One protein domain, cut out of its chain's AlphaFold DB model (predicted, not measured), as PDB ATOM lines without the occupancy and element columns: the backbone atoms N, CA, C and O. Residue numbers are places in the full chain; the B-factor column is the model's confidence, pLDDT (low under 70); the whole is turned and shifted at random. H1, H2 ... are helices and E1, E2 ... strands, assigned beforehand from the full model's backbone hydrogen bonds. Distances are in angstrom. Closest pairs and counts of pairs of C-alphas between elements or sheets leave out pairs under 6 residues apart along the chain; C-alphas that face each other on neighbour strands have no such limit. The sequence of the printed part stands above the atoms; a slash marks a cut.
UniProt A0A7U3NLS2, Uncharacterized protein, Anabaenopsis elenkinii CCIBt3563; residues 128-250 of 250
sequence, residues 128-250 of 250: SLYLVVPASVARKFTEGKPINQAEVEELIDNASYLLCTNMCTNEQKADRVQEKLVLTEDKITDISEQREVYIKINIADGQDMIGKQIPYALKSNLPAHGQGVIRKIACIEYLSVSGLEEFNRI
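Overview. This is residues 128 to 250 of the 250 residues of an uncharacterized protein of Anabaenopsis elenkinii CCIBt3563 (UniProt A0A7U3NLS2). One twisted sheet of four antiparallel strands runs through the middle of the domain, with H1 and H2 over one of its faces; H4 packs on H2, and H3 only grazes the sheet. After E4, residues 237 to 250 fold back to the other edge of the sheet, where residues 248 to 249 pair with residues 161 to 162 of E2. The 123 printed residues hold four named helices and four named strands, in the order E1 H1 H2 E2 H3 E3 H4 E4, and the sheet runs E2, E1, E3, E4. The class is mixed, helices and strands, with 55 residues in named elements, under half. The whole is compact and rounded, with a radius of gyration of the C-alphas of 13.2 A and spans of 35 by 27 by 26 A.

Arrangement. Inner strand E1, residues 128 to 134, is antiparallel to its neighbours E2, residues 161 to 165, and E3, residues 196 to 203; N 130 and O 163 are 2.8 A apart, and N 131 and O 199 2.9 A, both within hydrogen-bond range. Edge strand E4, residues 228 to 236, is antiparallel to E3, with N 198 and O 234 2.8 A apart; it bends by 55 degrees at residue 231. H1, residues 135 to 138, is on the sheet at a height of 8.2 A, only just over E3, with 3 of its C-alphas falling on it. H2, residues 149 to 157, is on the same face at a height of 9.0 A, over E3 and only just over E4, with 3 C-alphas falling on E4; it runs slantwise to the strands, at 37 degrees to E3 on the local plane. H4, residues 215 to 219, touches H2; their closest C-alphas, those of Ile 156 and Pro 215, are 6.0 A apart. H3, residues 171 to 178, only grazes the sheet with its residues 174 to 178 and is apart from H1, H2 and H4. E2, H3 and E3 form a split strand-helix-strand unit, two strands running the same way with E1 between them, and its crossover is right-handed. Every O i to N i+4 pair is within hydrogen-bond range in H2 and H4; in H3 1 of 4 is, beside 3 of 5 O i to N i+3 pairs, and H1 is too short for an O i to N i+4 pair.

Along the chain. E1 begins at C-alpha 128, (14.995, 7.889, -6.624), and is 19.4 A long. H2 measures 12.3 A, E2 13.9 A, H3 10.7 A and E3 21.7 A. E4 spans 21.9 A and ends at C-alpha 236, (-3.438, 9.123, -4.901).

Size, cuts and confidence. The C-alphas farthest apart, those of His 225 and Leu 239, are 36.8 A apart. The printed part has no cut, and the links H3 to E3 and E3 to H4 are long. The mean pLDDT of the printed part is 86.2; residues 169 to 177 and 225 to 226 are under 70.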
ATOM      1  N   SER A 128      16.383   7.436  -6.641       91.19
ATOM      2  CA  SER A 128      14.995   7.889  -6.624       91.19
ATOM      3  C   SER A 128      14.313   7.326  -5.386       91.19
ATOM      4  O   SER A 128      14.196   6.112  -5.229       91.19
ATOM      5  N   LEU A 129      13.882   8.224  -4.507       92.94
ATOM      6  CA  LEU A 129      13.093   7.938  -3.323       92.94
ATOM      7  C   LEU A 129      11.627   8.255  -3.620       92.94
ATOM      8  O   LEU A 129      11.294   9.353  -4.064       92.94
ATOM      9  N   TYR A 130      10.764   7.282  -3.377       93.38
ATOM     10  CA  TYR A 130       9.326   7.364  -3.563       93.38
ATOM     11  C   TYR A 130       8.660   7.201  -2.207       93.38
ATOM     12  O   TYR A 130       8.962   6.248  -1.486       93.38
ATOM     13  N   LEU A 131       7.773   8.124  -1.865       95.25
ATOM     14  CA  LEU A 131       7.114   8.184  -0.566       95.25
ATOM     15  C   LEU A 131       5.618   8.389  -0.761       95.25
ATOM     16  O   LEU A 131       5.203   9.092  -1.682       95.25
ATOM     17  N   VAL A 132       4.824   7.812   0.133       94.81
ATOM     18  CA  VAL A 132       3.409   8.147   0.293       94.81
ATOM     19  C   VAL A 132       3.233   8.758   1.668       94.81
ATOM     20  O   VAL A 132       3.483   8.091   2.670       94.81
ATOM     21  N   VAL A 133       2.837  10.025   1.706       95.69
ATOM     22  CA  VAL A 133       2.699  10.818   2.934       95.69
ATOM     23  C   VAL A 133       1.321  11.486   2.984       95.69
ATOM     24  O   VAL A 133       0.699  11.684   1.935       95.69
ATOM     25  N   PRO A 134       0.834  11.891   4.165       94.81
ATOM     26  CA  PRO A 134      -0.364  12.715   4.270       94.81
ATOM     27  C   PRO A 134      -0.208  14.065   3.555       94.81
ATOM     28  O   PRO A 134       0.863  14.685   3.571       94.81
ATOM     29  N   ALA A 135      -1.301  14.571   2.985       93.50
ATOM     30  CA  ALA A 135      -1.335  15.867   2.313       93.50
ATOM     31  C   ALA A 135      -0.884  17.023   3.218       93.50
ATOM     32  O   ALA A 135      -0.216  17.940   2.744       93.50
ATOM     33  N   SER A 136      -1.190  16.977   4.519       94.00
ATOM     34  CA  SER A 136      -0.734  17.982   5.494       94.00
ATOM     35  C   SER A 136       0.786  18.163   5.513       94.00
ATOM     36  O   SER A 136       1.266  19.285   5.679       94.00
ATOM     37  N   VAL A 137       1.540  17.085   5.290       94.56
ATOM     38  CA  VAL A 137       3.005  17.099   5.207       94.56
ATOM     39  C   VAL A 137       3.450  17.521   3.806       94.56
ATOM     40  O   VAL A 137       4.292  18.406   3.662       94.56
ATOM     41  N   ALA A 138       2.833  16.953   2.762       93.69
ATOM     42  CA  ALA A 138       3.194  17.215   1.366       93.69
ATOM     43  C   ALA A 138       3.016  18.684   0.933       93.69
ATOM     44  O   ALA A 138       3.778  19.170   0.101       93.69
ATOM     45  N   ARG A 139       2.040  19.410   1.501       92.94
ATOM     46  CA  ARG A 139       1.724  20.816   1.156       92.94
ATOM     47  C   ARG A 139       2.892  21.790   1.304       92.94
ATOM     48  O   ARG A 139       2.864  22.856   0.695       92.94
ATOM     49  N   LYS A 140       3.894  21.453   2.118       92.50
ATOM     50  CA  LYS A 140       5.088  22.287   2.337       92.50
ATOM     51  C   LYS A 140       6.047  22.269   1.144       92.50
ATOM     52  O   LYS A 140       6.957  23.089   1.076       92.50
ATOM     53  N   PHE A 141       5.845  21.340   0.214       91.88
ATOM     54  CA  PHE A 141       6.778  21.034  -0.852       91.88
ATOM     55  C   PHE A 141       6.232  21.418  -2.226       91.88
ATOM     56  O   PHE A 141       5.028  21.539  -2.446       91.88
ATOM     57  N   THR A 142       7.132  21.628  -3.183       91.00
ATOM     58  CA  THR A 142       6.772  21.982  -4.561       91.00
ATOM     59  C   THR A 142       7.663  21.237  -5.541       91.00
ATOM     60  O   THR A 142       8.867  21.095  -5.321       91.00
ATOM     61  N   GLU A 143       7.077  20.767  -6.641       91.38
ATOM     62  CA  GLU A 143       7.816  20.110  -7.717       91.38
ATOM     63  C   GLU A 143       8.923  21.004  -8.297       91.38
ATOM     64  O   GLU A 143       8.811  22.229  -8.373       91.38
ATOM     65  N   GLY A 144      10.029  20.378  -8.697       88.12
ATOM     66  CA  GLY A 144      11.210  21.031  -9.256       88.12
ATOM     67  C   GLY A 144      12.076  21.774  -8.236       88.12
ATOM     68  O   GLY A 144      13.154  22.246  -8.597       88.12
ATOM     69  N   LYS A 145      11.647  21.883  -6.971       90.25
ATOM     70  CA  LYS A 145      12.425  22.547  -5.920       90.25
ATOM     71  C   LYS A 145      13.435  21.596  -5.266       90.25
ATOM     72  O   LYS A 145      13.175  20.391  -5.169       90.25
ATOM     73  N   PRO A 146      14.593  22.130  -4.834       91.94
ATOM     74  CA  PRO A 146      15.518  21.379  -4.006       91.94
ATOM     75  C   PRO A 146      14.894  21.113  -2.633       91.94
ATOM     76  O   PRO A 146      14.112  21.922  -2.138       91.94
ATOM     77  N   ILE A 147      15.272  19.992  -2.032       92.88
ATOM     78  CA  ILE A 147      14.890  19.582  -0.683       92.88
ATOM     79  C   ILE A 147      16.159  19.216   0.091       92.88
ATOM     80  O   ILE A 147      17.072  18.583  -0.452       92.88
ATOM     81  N   ASN A 148      16.252  19.674   1.335       91.62
ATOM     82  CA  ASN A 148      17.405  19.420   2.195       91.62
ATOM     83  C   ASN A 148      17.254  18.105   2.980       91.62
ATOM     84  O   ASN A 148      16.191  17.488   2.995       91.62
ATOM     85  N   GLN A 149      18.327  17.667   3.642       91.00
ATOM     86  CA  GLN A 149      18.334  16.404   4.384       91.00
ATOM     87  C   GLN A 149      17.243  16.338   5.466       91.00
ATOM     88  O   GLN A 149      16.536  15.339   5.536       91.00
ATOM     89  N   ALA A 150      17.073  17.388   6.275       91.38
ATOM     90  CA  ALA A 150      16.097  17.399   7.367       91.38
ATOM     91  C   ALA A 150      14.652  17.299   6.852       91.38
ATOM     92  O   ALA A 150      13.824  16.608   7.437       91.38
ATOM     93  N   GLU A 151      14.363  17.938   5.722       94.00
ATOM     94  CA  GLU A 151      13.064  17.840   5.052       94.00
ATOM     95  C   GLU A 151      12.819  16.437   4.466       94.00
ATOM     96  O   GLU A 151      11.703  15.922   4.529       94.00
ATOM     97  N   VAL A 152      13.854  15.785   3.922       93.94
ATOM     98  CA  VAL A 152      13.755  14.384   3.473       93.94
ATOM     99  C   VAL A 152      13.522  13.447   4.662       93.94
ATOM    100  O   VAL A 152      12.710  12.530   4.557       93.94
ATOM    101  N   GLU A 153      14.191  13.678   5.793       94.19
ATOM    102  CA  GLU A 153      13.960  12.929   7.033       94.19
ATOM    103  C   GLU A 153      12.528  13.115   7.550       94.19
ATOM    104  O   GLU A 153      11.880  12.121   7.873       94.19
ATOM    105  N   GLU A 154      11.997  14.345   7.540       94.56
ATOM    106  CA  GLU A 154      10.599  14.630   7.898       94.56
ATOM    107  C   GLU A 154       9.625  13.850   7.004       94.56
ATOM    108  O   GLU A 154       8.669  13.251   7.500       94.56
ATOM    109  N   LEU A 155       9.872  13.810   5.692       95.50
ATOM    110  CA  LEU A 155       9.045  13.043   4.763       95.50
ATOM    111  C   LEU A 155       9.119  11.534   5.021       95.50
ATOM    112  O   LEU A 155       8.091  10.865   4.963       95.50
ATOM    113  N   ILE A 156      10.305  10.999   5.321       94.50
ATOM    114  CA  ILE A 156      10.484   9.581   5.661       94.50
ATOM    115  C   ILE A 156       9.747   9.233   6.961       94.50
ATOM    116  O   ILE A 156       9.121   8.178   7.037       94.50
ATOM    117  N   ASP A 157       9.791  10.111   7.963       94.50
ATOM    118  CA  ASP A 157       9.164   9.882   9.270       94.50
ATOM    119  C   ASP A 157       7.633   9.926   9.226       94.50
ATOM    120  O   ASP A 157       6.975   9.326  10.074       94.50
ATOM    121  N   ASN A 158       7.064  10.594   8.222       95.31
ATOM    122  CA  ASN A 158       5.619  10.685   8.012       95.31
ATOM    123  C   ASN A 158       5.107   9.774   6.882       95.31
ATOM    124  O   ASN A 158       3.943   9.880   6.492       95.31
ATOM    125  N   ALA A 159       5.957   8.915   6.318       95.12
ATOM    126  CA  ALA A 159       5.577   8.061   5.203       95.12
ATOM    127  C   ALA A 159       4.823   6.808   5.664       95.12
ATOM    128  O   ALA A 159       5.318   6.040   6.485       95.12
ATOM    129  N   SER A 160       3.666   6.554   5.049       93.12
ATOM    130  CA  SER A 160       2.934   5.282   5.158       93.12
ATOM    131  C   SER A 160       3.554   4.196   4.270       93.12
ATOM    132  O   SER A 160       3.490   3.007   4.583       93.12
ATOM    133  N   TYR A 161       4.151   4.605   3.145       93.94
ATOM    134  CA  TYR A 161       4.801   3.717   2.183       93.94
ATOM    135  C   TYR A 161       6.101   4.323   1.665       93.94
ATOM    136  O   TYR A 161       6.174   5.527   1.409       93.94
ATOM    137  N   LEU A 162       7.112   3.476   1.449       93.50
ATOM    138  CA  LEU A 162       8.403   3.895   0.912       93.50
ATOM    139  C   LEU A 162       9.013   2.907  -0.087       93.50
ATOM    140  O   LEU A 162       8.892   1.685   0.033       93.50
ATOM    141  N   LEU A 163       9.734   3.450  -1.062       91.25
ATOM    142  CA  LEU A 163      10.524   2.696  -2.029       91.25
ATOM    143  C   LEU A 163      11.740   3.531  -2.446       91.25
ATOM    144  O   LEU A 163      11.611   4.714  -2.737       91.25
ATOM    145  N   CYS A 164      12.927   2.926  -2.510       90.12
ATOM    146  CA  CYS A 164      14.135   3.596  -2.994       90.12
ATOM    147  C   CYS A 164      14.831   2.759  -4.073       90.12
ATOM    148  O   CYS A 164      15.153   1.586  -3.851       90.12
ATOM    149  N   THR A 165      15.059   3.353  -5.247       88.69
ATOM    150  CA  THR A 165      15.613   2.676  -6.431       88.69
ATOM    151  C   THR A 165      16.690   3.516  -7.123       88.69
ATOM    152  O   THR A 165      16.885   4.688  -6.821       88.69
ATOM    153  N   ASN A 166      17.382   2.927  -8.096       84.31
ATOM    154  CA  ASN A 166      18.421   3.579  -8.898       84.31
ATOM    155  C   ASN A 166      17.887   4.273 -10.171       84.31
ATOM    156  O   ASN A 166      18.625   4.455 -11.137       84.31
ATOM    157  N   MET A 167      16.601   4.640 -10.213       73.81
ATOM    158  CA  MET A 167      15.921   5.091 -11.442       73.81
ATOM    159  C   MET A 167      16.022   6.600 -11.717       73.81
ATOM    160  O   MET A 167      15.240   7.152 -12.489       73.81
ATOM    161  N   CYS A 168      16.990   7.292 -11.122       71.62
ATOM    162  CA  CYS A 168      17.062   8.751 -11.183       71.62
ATOM    163  C   CYS A 168      17.511   9.317 -12.549       71.62
ATOM    164  O   CYS A 168      17.278  10.496 -12.810       71.62
ATOM    165  N   THR A 169      18.141   8.498 -13.402       57.97
ATOM    166  CA  THR A 169      18.665   8.870 -14.735       57.97
ATOM    167  C   THR A 169      17.894   8.247 -15.900       57.97
ATOM    168  O   THR A 169      18.121   8.623 -17.045       57.97
ATOM    169  N   ASN A 170      16.977   7.314 -15.625       56.16
ATOM    170  CA  ASN A 170      16.165   6.638 -16.635       56.16
ATOM    171  C   ASN A 170      14.687   6.923 -16.375       56.16
ATOM    172  O   ASN A 170      14.005   6.149 -15.698       56.16
ATOM    173  N   GLU A 171      14.194   8.024 -16.945       55.97
ATOM    174  CA  GLU A 171      12.774   8.396 -16.893       55.97
ATOM    175  C   GLU A 171      11.891   7.225 -17.371       55.97
ATOM    176  O   GLU A 171      10.997   6.811 -16.642       55.97
ATOM    177  N   GLN A 172      12.308   6.525 -18.436       51.16
ATOM    178  CA  GLN A 172      11.609   5.366 -19.020       51.16
ATOM    179  C   GLN A 172      11.430   4.136 -18.098       51.16
ATOM    180  O   GLN A 172      10.610   3.269 -18.392       51.16
ATOM    181  N   LYS A 173      12.205   3.985 -17.009       47.44
ATOM    182  CA  LYS A 173      11.992   2.905 -16.011       47.44
ATOM    183  C   LYS A 173      11.330   3.405 -14.732       47.44
ATOM    184  O   LYS A 173      10.652   2.618 -14.073       47.44
ATOM    185  N   ALA A 174      11.518   4.678 -14.383       51.47
ATOM    186  CA  ALA A 174      10.814   5.299 -13.266       51.47
ATOM    187  C   ALA A 174       9.293   5.344 -13.501       51.47
ATOM    188  O   ALA A 174       8.537   5.363 -12.529       51.47
ATOM    189  N   ASP A 175       8.871   5.292 -14.765       57.06
ATOM    190  CA  ASP A 175       7.469   5.256 -15.172       57.06
ATOM    191  C   ASP A 175       6.750   3.977 -14.729       57.06
ATOM    192  O   ASP A 175       5.615   4.064 -14.290       57.06
ATOM    193  N   ARG A 176       7.407   2.811 -14.653       66.38
ATOM    194  CA  ARG A 176       6.712   1.540 -14.338       66.38
ATOM    195  C   ARG A 176       6.078   1.469 -12.947       66.38
ATOM    196  O   ARG A 176       5.077   0.786 -12.769       66.38
ATOM    197  N   VAL A 177       6.687   2.109 -11.945       68.69
ATOM    198  CA  VAL A 177       6.113   2.159 -10.582       68.69
ATOM    199  C   VAL A 177       4.969   3.168 -10.546       68.69
ATOM    200  O   VAL A 177       3.929   2.909  -9.953       68.69
ATOM    201  N   GLN A 178       5.144   4.299 -11.227       72.50
ATOM    202  CA  GLN A 178       4.137   5.348 -11.312       72.50
ATOM    203  C   GLN A 178       2.917   4.929 -12.146       72.50
ATOM    204  O   GLN A 178       1.806   5.297 -11.800       72.50
ATOM    205  N   GLU A 179       3.110   4.157 -13.215       77.69
ATOM    206  CA  GLU A 179       2.070   3.644 -14.119       77.69
ATOM    207  C   GLU A 179       1.078   2.714 -13.414       77.69
ATOM    208  O   GLU A 179      -0.062   2.591 -13.853       77.69
ATOM    209  N   LYS A 180       1.499   2.059 -12.326       82.88
ATOM    210  CA  LYS A 180       0.626   1.196 -11.517       82.88
ATOM    211  C   LYS A 180      -0.196   1.971 -10.486       82.88
ATOM    212  O   LYS A 180      -1.226   1.465 -10.036       82.88
ATOM    213  N   LEU A 181       0.268   3.161 -10.096       85.12
ATOM    214  CA  LEU A 181      -0.438   4.030  -9.162       85.12
ATOM    215  C   LEU A 181      -1.578   4.738  -9.891       85.12
ATOM    216  O   LEU A 181      -1.375   5.342 -10.945       85.12
ATOM    217  N   VAL A 182      -2.766   4.735  -9.290       86.81
ATOM    218  CA  VAL A 182      -3.866   5.571  -9.778       86.81
ATOM    219  C   VAL A 182      -3.737   6.948  -9.138       86.81
ATOM    220  O   VAL A 182      -4.043   7.143  -7.961       86.81
ATOM    221  N   LEU A 183      -3.208   7.892  -9.914       88.12
ATOM    222  CA  LEU A 183      -2.970   9.270  -9.493       88.12
ATOM    223  C   LEU A 183      -4.067  10.190 -10.033       88.12
ATOM    224  O   LEU A 183      -4.545   9.998 -11.150       88.12
ATOM    225  N   THR A 184      -4.425  11.216  -9.267       86.38
ATOM    226  CA  THR A 184      -5.379  12.248  -9.688       86.38
ATOM    227  C   THR A 184      -4.686  13.589  -9.914       86.38
ATOM    228  O   THR A 184      -3.631  13.870  -9.342       86.38
ATOM    229  N   GLU A 185      -5.303  14.445 -10.731       82.69
ATOM    230  CA  GLU A 185      -4.858  15.829 -10.968       82.69
ATOM    231  C   GLU A 185      -5.364  16.811  -9.894       82.69
ATOM    232  O   GLU A 185      -5.304  18.031 -10.064       82.69
ATOM    233  N   ASP A 186      -5.879  16.291  -8.776       85.69
ATOM    234  CA  ASP A 186      -6.396  17.122  -7.694       85.69
ATOM    235  C   ASP A 186      -5.279  17.980  -7.098       85.69
ATOM    236  O   ASP A 186      -4.171  17.506  -6.821       85.69
ATOM    237  N   LYS A 187      -5.588  19.248  -6.822       84.56
ATOM    238  CA  LYS A 187      -4.653  20.128  -6.125       84.56
ATOM    239  C   LYS A 187      -4.538  19.707  -4.667       84.56
ATOM    240  O   LYS A 187      -5.527  19.620  -3.946       84.56
ATOM    241  N   ILE A 188      -3.307  19.551  -4.198       85.56
ATOM    242  CA  ILE A 188      -2.990  19.135  -2.821       85.56
ATOM    243  C   ILE A 188      -3.522  20.143  -1.776       85.56
ATOM    244  O   ILE A 188      -3.780  19.799  -0.618       85.56
ATOM    245  N   THR A 189      -3.718  21.401  -2.175       83.19
ATOM    246  CA  THR A 189      -4.328  22.446  -1.337       83.19
ATOM    247  C   THR A 189      -5.808  22.204  -1.059       83.19
ATOM    248  O   THR A 189      -6.295  22.628  -0.017       83.19
ATOM    249  N   ASP A 190      -6.499  21.488  -1.947       86.69
ATOM    250  CA  ASP A 190      -7.963  21.415  -1.976       86.69
ATOM    251  C   ASP A 190      -8.488  20.086  -1.397       86.69
ATOM    252  O   ASP A 190      -9.691  19.884  -1.246       86.69
ATOM    253  N   ILE A 191      -7.584  19.166  -1.051       85.25
ATOM    254  CA  ILE A 191      -7.901  17.829  -0.530       85.25
ATOM    255  C   ILE A 191      -7.851  17.768   1.001       85.25
ATOM    256  O   ILE A 191      -7.272  18.633   1.652       85.25
ATOM    257  N   SER A 192      -8.417  16.710   1.589       87.94
ATOM    258  CA  SER A 192      -8.283  16.429   3.026       87.94
ATOM    259  C   SER A 192      -6.816  16.300   3.440       87.94
ATOM    260  O   SER A 192      -6.018  15.691   2.733       87.94
ATOM    261  N   GLU A 193      -6.478  16.805   4.625       88.19
ATOM    262  CA  GLU A 193      -5.133  16.727   5.210       88.19
ATOM    263  C   GLU A 193      -4.608  15.296   5.368       88.19
ATOM    264  O   GLU A 193      -3.402  15.076   5.303       88.19
ATOM    265  N   GLN A 194      -5.516  14.337   5.547       87.25
ATOM    266  CA  GLN A 194      -5.202  12.918   5.720       87.25
ATOM    267  C   GLN A 194      -5.123  12.155   4.393       87.25
ATOM    268  O   GLN A 194      -4.805  10.970   4.387       87.25
ATOM    269  N   ARG A 195      -5.461  12.794   3.267       89.75
ATOM    270  CA  ARG A 195      -5.411  12.125   1.967       89.75
ATOM    271  C   ARG A 195      -3.957  11.834   1.599       89.75
ATOM    272  O   ARG A 195      -3.081  12.670   1.808       89.75
ATOM    273  N   GLU A 196      -3.727  10.646   1.056       92.38
ATOM    274  CA  GLU A 196      -2.399  10.178   0.684       92.38
ATOM    275  C   GLU A 196      -1.892  10.863  -0.589       92.38
ATOM    276  O   GLU A 196      -2.592  10.986  -1.601       92.38
ATOM    277  N   VAL A 197      -0.644  11.316  -0.518       94.38
ATOM    278  CA  VAL A 197       0.062  12.014  -1.584       94.38
ATOM    279  C   VAL A 197       1.351  11.268  -1.877       94.38
ATOM    280  O   VAL A 197       2.162  11.008  -0.988       94.38
ATOM    281  N   TYR A 198       1.543  10.948  -3.148       94.31
ATOM    282  CA  TYR A 198       2.767  10.376  -3.674       94.31
ATOM    283  C   TYR A 198       3.796  11.479  -3.931       94.31
ATOM    284  O   TYR A 198       3.497  12.472  -4.597       94.31
ATOM    285  N   ILE A 199       5.021  11.277  -3.452       94.44
ATOM    286  CA  ILE A 199       6.168  12.160  -3.674       94.44
ATOM    287  C   ILE A 199       7.316  11.351  -4.274       94.44
ATOM    288  O   ILE A 199       7.716  10.321  -3.734       94.44
ATOM    289  N   LYS A 200       7.895  11.853  -5.369       93.38
ATOM    290  CA  LYS A 200       9.139  11.351  -5.965       93.38
ATOM    291  C   LYS A 200      10.254  12.364  -5.751       93.38
ATOM    292  O   LYS A 200      10.150  13.502  -6.207       93.38
ATOM    293  N   ILE A 201      11.349  11.928  -5.143       92.88
ATOM    294  CA  ILE A 201      12.536  12.735  -4.864       92.88
ATOM    295  C   ILE A 201      13.741  12.073  -5.525       92.88
ATOM    296  O   ILE A 201      13.970  10.879  -5.355       92.88
ATOM    297  N   ASN A 202      14.536  12.840  -6.261       92.12
ATOM    298  CA  ASN A 202      15.846  12.384  -6.711       92.12
ATOM    299  C   ASN A 202      16.905  12.887  -5.732       92.12
ATOM    300  O   ASN A 202      17.071  14.094  -5.605       92.12
ATOM    301  N   ILE A 203      17.620  11.978  -5.078       91.06
ATOM    302  CA  ILE A 203      18.701  12.276  -4.136       91.06
ATOM    303  C   ILE A 203      20.039  12.114  -4.862       91.06
ATOM    304  O   ILE A 203      20.353  11.023  -5.348       91.06
ATOM    305  N   ALA A 204      20.816  13.194  -4.967       88.19
ATOM    306  CA  ALA A 204      22.190  13.121  -5.460       88.19
ATOM    307  C   ALA A 204      23.064  12.337  -4.471       88.19
ATOM    308  O   ALA A 204      22.887  12.483  -3.267       88.19
ATOM    309  N   ASP A 205      23.977  11.504  -4.978       87.00
ATOM    310  CA  ASP A 205      24.855  10.652  -4.156       87.00
ATOM    311  C   ASP A 205      24.107   9.742  -3.157       87.00
ATOM    312  O   ASP A 205      24.594   9.434  -2.074       87.00
ATOM    313  N   GLY A 206      22.890   9.318  -3.511       86.25
ATOM    314  CA  GLY A 206      22.026   8.497  -2.658       86.25
ATOM    315  C   GLY A 206      22.201   6.986  -2.834       86.25
ATOM    316  O   GLY A 206      21.265   6.243  -2.544       86.25
ATOM    317  N   GLN A 207      23.331   6.497  -3.358       87.19
ATOM    318  CA  GLN A 207      23.465   5.088  -3.765       87.19
ATOM    319  C   GLN A 207      23.244   4.121  -2.596       87.19
ATOM    320  O   GLN A 207      22.593   3.086  -2.745       87.19
ATOM    321  N   ASP A 208      23.723   4.502  -1.415       88.25
ATOM    322  CA  ASP A 208      23.629   3.698  -0.196       88.25
ATOM    323  C   ASP A 208      22.186   3.570   0.331       88.25
ATOM    324  O   ASP A 208      21.894   2.697   1.156       88.25
ATOM    325  N   MET A 209      21.256   4.389  -0.174       88.38
ATOM    326  CA  MET A 209      19.825   4.314   0.135       88.38
ATOM    327  C   MET A 209      19.095   3.241  -0.685       88.38
ATOM    328  O   MET A 209      18.019   2.780  -0.291       88.38
ATOM    329  N   ILE A 210      19.652   2.825  -1.827       87.75
ATOM    330  CA  ILE A 210      18.974   1.932  -2.769       87.75
ATOM    331  C   ILE A 210      18.692   0.578  -2.112       87.75
ATOM    332  O   ILE A 210      19.562  -0.057  -1.513       87.75
ATOM    333  N   GLY A 211      17.448   0.110  -2.243       81.00
ATOM    334  CA  GLY A 211      17.020  -1.180  -1.704       81.00
ATOM    335  C   GLY A 211      16.896  -1.229  -0.178       81.00
ATOM    336  O   GLY A 211      16.560  -2.287   0.357       81.00
ATOM    337  N   LYS A 212      17.129  -0.120   0.537       87.38
ATOM    338  CA  LYS A 212      16.768  -0.014   1.954       87.38
ATOM    339  C   LYS A 212      15.245   0.078   2.061       87.38
ATOM    340  O   LYS A 212      14.609   0.851   1.352       87.38
ATOM    341  N   GLN A 213      14.672  -0.744   2.936       85.94
ATOM    342  CA  GLN A 213      13.219  -0.927   3.050       85.94
ATOM    343  C   GLN A 213      12.628  -0.333   4.332       85.94
ATOM    344  O   GLN A 213      11.414  -0.336   4.488       85.94
ATOM    345  N   ILE A 214      13.467   0.157   5.251       87.38
ATOM    346  CA  ILE A 214      13.033   0.676   6.553       87.38
ATOM    347  C   ILE A 214      13.465   2.139   6.741       87.38
ATOM    348  O   ILE A 214      14.572   2.487   6.310       87.38
ATOM    349  N   PRO A 215      12.660   2.976   7.431       89.62
ATOM    350  CA  PRO A 215      12.926   4.407   7.605       89.62
ATOM    351  C   PRO A 215      14.302   4.695   8.202       89.62
ATOM    352  O   PRO A 215      15.080   5.463   7.645       89.62
ATOM    353  N   TYR A 216      14.652   4.009   9.294       88.81
ATOM    354  CA  TYR A 216      15.933   4.203   9.975       88.81
ATOM    355  C   TYR A 216      17.136   3.972   9.048       88.81
ATOM    356  O   TYR A 216      18.065   4.775   9.032       88.81
ATOM    357  N   ALA A 217      17.097   2.910   8.236       87.00
ATOM    358  CA  ALA A 217      18.180   2.595   7.311       87.00
ATOM    359  C   ALA A 217      18.254   3.584   6.143       87.00
ATOM    360  O   ALA A 217      19.340   3.814   5.627       87.00
ATOM    361  N   LEU A 218      17.139   4.173   5.709       89.06
ATOM    362  CA  LEU A 218      17.184   5.244   4.714       89.06
ATOM    363  C   LEU A 218      17.829   6.497   5.302       89.06
ATOM    364  O   LEU A 218      18.765   7.018   4.707       89.06
ATOM    365  N   LYS A 219      17.397   6.918   6.498       91.25
ATOM    366  CA  LYS A 219      17.931   8.112   7.168       91.25
ATOM    367  C   LYS A 219      19.427   8.001   7.461       91.25
ATOM    368  O   LYS A 219      20.178   8.922   7.168       91.25
ATOM    369  N   SER A 220      19.892   6.850   7.951       89.19
ATOM    370  CA  SER A 220      21.318   6.643   8.251       89.19
ATOM    371  C   SER A 220      22.225   6.631   7.014       89.19
ATOM    372  O   SER A 220      23.439   6.712   7.161       89.19
ATOM    373  N   ASN A 221      21.653   6.448   5.819       89.31
ATOM    374  CA  ASN A 221      22.373   6.428   4.545       89.31
ATOM    375  C   ASN A 221      22.052   7.667   3.691       89.31
ATOM    376  O   ASN A 221      22.357   7.680   2.498       89.31
ATOM    377  N   LEU A 222      21.430   8.701   4.274       90.19
ATOM    378  CA  LEU A 222      21.269   9.976   3.593       90.19
ATOM    379  C   LEU A 222      22.648  10.630   3.390       90.19
ATOM    380  O   LEU A 222      23.454  10.688   4.322       90.19
ATOM    381  N   PRO A 223      22.932  11.147   2.189       87.00
ATOM    382  CA  PRO A 223      24.183  11.836   1.916       87.00
ATOM    383  C   PRO A 223      24.280  13.140   2.720       87.00
ATOM    384  O   PRO A 223      23.446  14.028   2.575       87.00
ATOM    385  N   ALA A 224      25.353  13.294   3.505       76.56
ATOM    386  CA  ALA A 224      25.573  14.429   4.419       76.56
ATOM    387  C   ALA A 224      25.605  15.818   3.742       76.56
ATOM    388  O   ALA A 224      25.451  16.848   4.396       76.56
ATOM    389  N   HIS A 225      25.835  15.854   2.427       69.25
ATOM    390  CA  HIS A 225      25.803  17.068   1.604       69.25
ATOM    391  C   HIS A 225      24.832  16.952   0.423       69.25
ATOM    392  O   HIS A 225      24.800  17.832  -0.437       69.25
ATOM    393  N   GLY A 226      24.073  15.856   0.344       61.50
ATOM    394  CA  GLY A 226      23.207  15.606  -0.794       61.50
ATOM    395  C   GLY A 226      21.955  16.463  -0.715       61.50
ATOM    396  O   GLY A 226      21.218  16.440   0.269       61.50
ATOM    397  N   GLN A 227      21.714  17.224  -1.777       73.69
ATOM    398  CA  GLN A 227      20.428  17.863  -2.010       73.69
ATOM    399  C   GLN A 227      19.547  16.908  -2.808       73.69
ATOM    400  O   GLN A 227      19.975  16.313  -3.803       73.69
ATOM    401  N   GLY A 228      18.305  16.761  -2.361       88.38
ATOM    402  CA  GLY A 228      17.267  16.140  -3.160       88.38
ATOM    403  C   GLY A 228      16.648  17.152  -4.117       88.38
ATOM    404  O   GLY A 228      16.676  18.353  -3.867       88.38
ATOM    405  N   VAL A 229      16.028  16.679  -5.191       92.38
ATOM    406  CA  VAL A 229      15.114  17.476  -6.017       92.38
ATOM    407  C   VAL A 229      13.789  16.750  -6.094       92.38
ATOM    408  O   VAL A 229      13.739  15.581  -6.487       92.38
ATOM    409  N   ILE A 230      12.711  17.447  -5.755       92.31
ATOM    410  CA  ILE A 230      11.366  16.896  -5.871       92.31
ATOM    411  C   ILE A 230      10.997  16.849  -7.346       92.31
ATOM    412  O   ILE A 230      10.970  17.866  -8.033       92.31
ATOM    413  N   ARG A 231      10.746  15.650  -7.858       91.00
ATOM    414  CA  ARG A 231      10.432  15.414  -9.270       91.00
ATOM    415  C   ARG A 231       8.948  15.299  -9.539       91.00
ATOM    416  O   ARG A 231       8.542  15.583 -10.657       91.00
ATOM    417  N   LYS A 232       8.175  14.843  -8.556       91.19
ATOM    418  CA  LYS A 232       6.729  14.706  -8.688       91.19
ATOM    419  C   LYS A 232       6.056  14.746  -7.327       91.19
ATOM    420  O   LYS A 232       6.587  14.171  -6.377       91.19
ATOM    421  N   ILE A 233       4.893  15.373  -7.270       92.44
ATOM    422  CA  ILE A 233       3.948  15.337  -6.169       92.44
ATOM    423  C   ILE A 233       2.558  15.144  -6.780       92.44
ATOM    424  O   ILE A 233       2.101  15.968  -7.564       92.44
ATOM    425  N   ALA A 234       1.879  14.054  -6.441       92.12
ATOM    426  CA  ALA A 234       0.562  13.755  -6.993       92.12
ATOM    427  C   ALA A 234      -0.348  13.130  -5.942       92.12
ATOM    428  O   ALA A 234       0.100  12.358  -5.093       92.12
ATOM    429  N   CYS A 235      -1.636  13.442  -6.012       91.38
ATOM    430  CA  CYS A 235      -2.628  12.839  -5.138       91.38
ATOM    431  C   CYS A 235      -2.884  11.397  -5.576       91.38
ATOM    432  O   CYS A 235      -3.036  11.131  -6.768       91.38
ATOM    433  N   ILE A 236      -2.958  10.475  -4.620       90.44
ATOM    434  CA  ILE A 236      -3.438   9.123  -4.901       90.44
ATOM    435  C   ILE A 236      -4.973   9.168  -4.935       90.44
ATOM    436  O   ILE A 236      -5.620   9.941  -4.206       90.44
ATOM    437  N   GLU A 237      -5.577   8.394  -5.835       88.12
ATOM    438  CA  GLU A 237      -7.023   8.199  -5.854       88.12
ATOM    439  C   GLU A 237      -7.505   7.692  -4.486       88.12
ATOM    440  O   GLU A 237      -6.855   6.886  -3.822       88.12
ATOM    441  N   TYR A 238      -8.637   8.220  -4.024       81.19
ATOM    442  CA  TYR A 238      -9.136   7.944  -2.684       81.19
ATOM    443  C   TYR A 238      -9.336   6.436  -2.452       81.19
ATOM    444  O   TYR A 238     -10.046   5.783  -3.213       81.19
ATOM    445  N   LEU A 239      -8.722   5.903  -1.385       78.06
ATOM    446  CA  LEU A 239      -8.713   4.475  -1.016       78.06
ATOM    447  C   LEU A 239      -8.060   3.538  -2.049       78.06
ATOM    448  O   LEU A 239      -8.174   2.316  -1.920       78.06
ATOM    449  N   SER A 240      -7.365   4.075  -3.053       82.31
ATOM    450  CA  SER A 240      -6.654   3.254  -4.025       82.31
ATOM    451  C   SER A 240      -5.394   2.664  -3.407       82.31
ATOM    452  O   SER A 240      -4.564   3.369  -2.841       82.31
ATOM    453  N   VAL A 241      -5.253   1.349  -3.544       83.81
ATOM    454  CA  VAL A 241      -4.055   0.599  -3.136       83.81
ATOM    455  C   VAL A 241      -3.265   0.069  -4.331       83.81
ATOM    456  O   VAL A 241      -2.249  -0.595  -4.149       83.81
ATOM    457  N   SER A 242      -3.729   0.348  -5.553       84.94
ATOM    458  CA  SER A 242      -3.097  -0.127  -6.784       84.94
ATOM    459  C   SER A 242      -1.686   0.432  -6.909       84.94
ATOM    460  O   SER A 242      -1.496   1.642  -6.819       84.94
ATOM    461  N   GLY A 243      -0.701  -0.440  -7.121       84.12
ATOM    462  CA  GLY A 243       0.707  -0.082  -7.249       84.12
ATOM    463  C   GLY A 243       1.430   0.105  -5.912       84.12
ATOM    464  O   GLY A 243       2.662   0.110  -5.901       84.12
ATOM    465  N   LEU A 244       0.709   0.207  -4.786       88.19
ATOM    466  CA  LEU A 244       1.320   0.306  -3.454       88.19
ATOM    467  C   LEU A 244       1.932  -1.022  -2.992       88.19
ATOM    468  O   LEU A 244       2.775  -1.017  -2.100       88.19
ATOM    469  N   GLU A 245       1.584  -2.151  -3.616       86.06
ATOM    470  CA  GLU A 245       2.197  -3.456  -3.343       86.06
ATOM    471  C   GLU A 245       3.694  -3.524  -3.690       86.06
ATOM    472  O   GLU A 245       4.412  -4.381  -3.177       86.06
ATOM    473  N   GLU A 246       4.181  -2.612  -4.537       86.69
ATOM    474  CA  GLU A 246       5.607  -2.474  -4.867       86.69
ATOM    475  C   GLU A 246       6.380  -1.658  -3.816       86.69
ATOM    476  O   GLU A 246       7.614  -1.599  -3.845       86.69
ATOM    477  N   PHE A 247       5.667  -1.013  -2.892       90.19
ATOM    478  CA  PHE A 247       6.238  -0.207  -1.824       90.19
ATOM    479  C   PHE A 247       6.316  -1.005  -0.525       90.19
ATOM    480  O   PHE A 247       5.538  -1.920  -0.259       90.19
ATOM    481  N   ASN A 248       7.248  -0.614   0.337       86.94
ATOM    482  CA  ASN A 248       7.292  -1.121   1.700       86.94
ATOM    483  C   ASN A 248       6.330  -0.288   2.540       86.94
ATOM    484  O   ASN A 248       6.506   0.926   2.645       86.94
ATOM    485  N   ARG A 249       5.326  -0.943   3.122       90.00
ATOM    486  CA  ARG A 249       4.439  -0.335   4.114       90.00
ATOM    487  C   ARG A 249       5.171  -0.199   5.448       90.00
ATOM    488  O   ARG A 249       5.840  -1.152   5.858       90.00
ATOM    489  N   ILE A 250       5.036   0.959   6.091       86.19
ATOM    490  CA  ILE A 250       5.676   1.302   7.369       86.19
ATOM    491  C   ILE A 250       4.683   1.214   8.524       86.19
ATOM    492  O   ILE A 250       3.485   1.505   8.305       86.19
TER     493      ILE A 250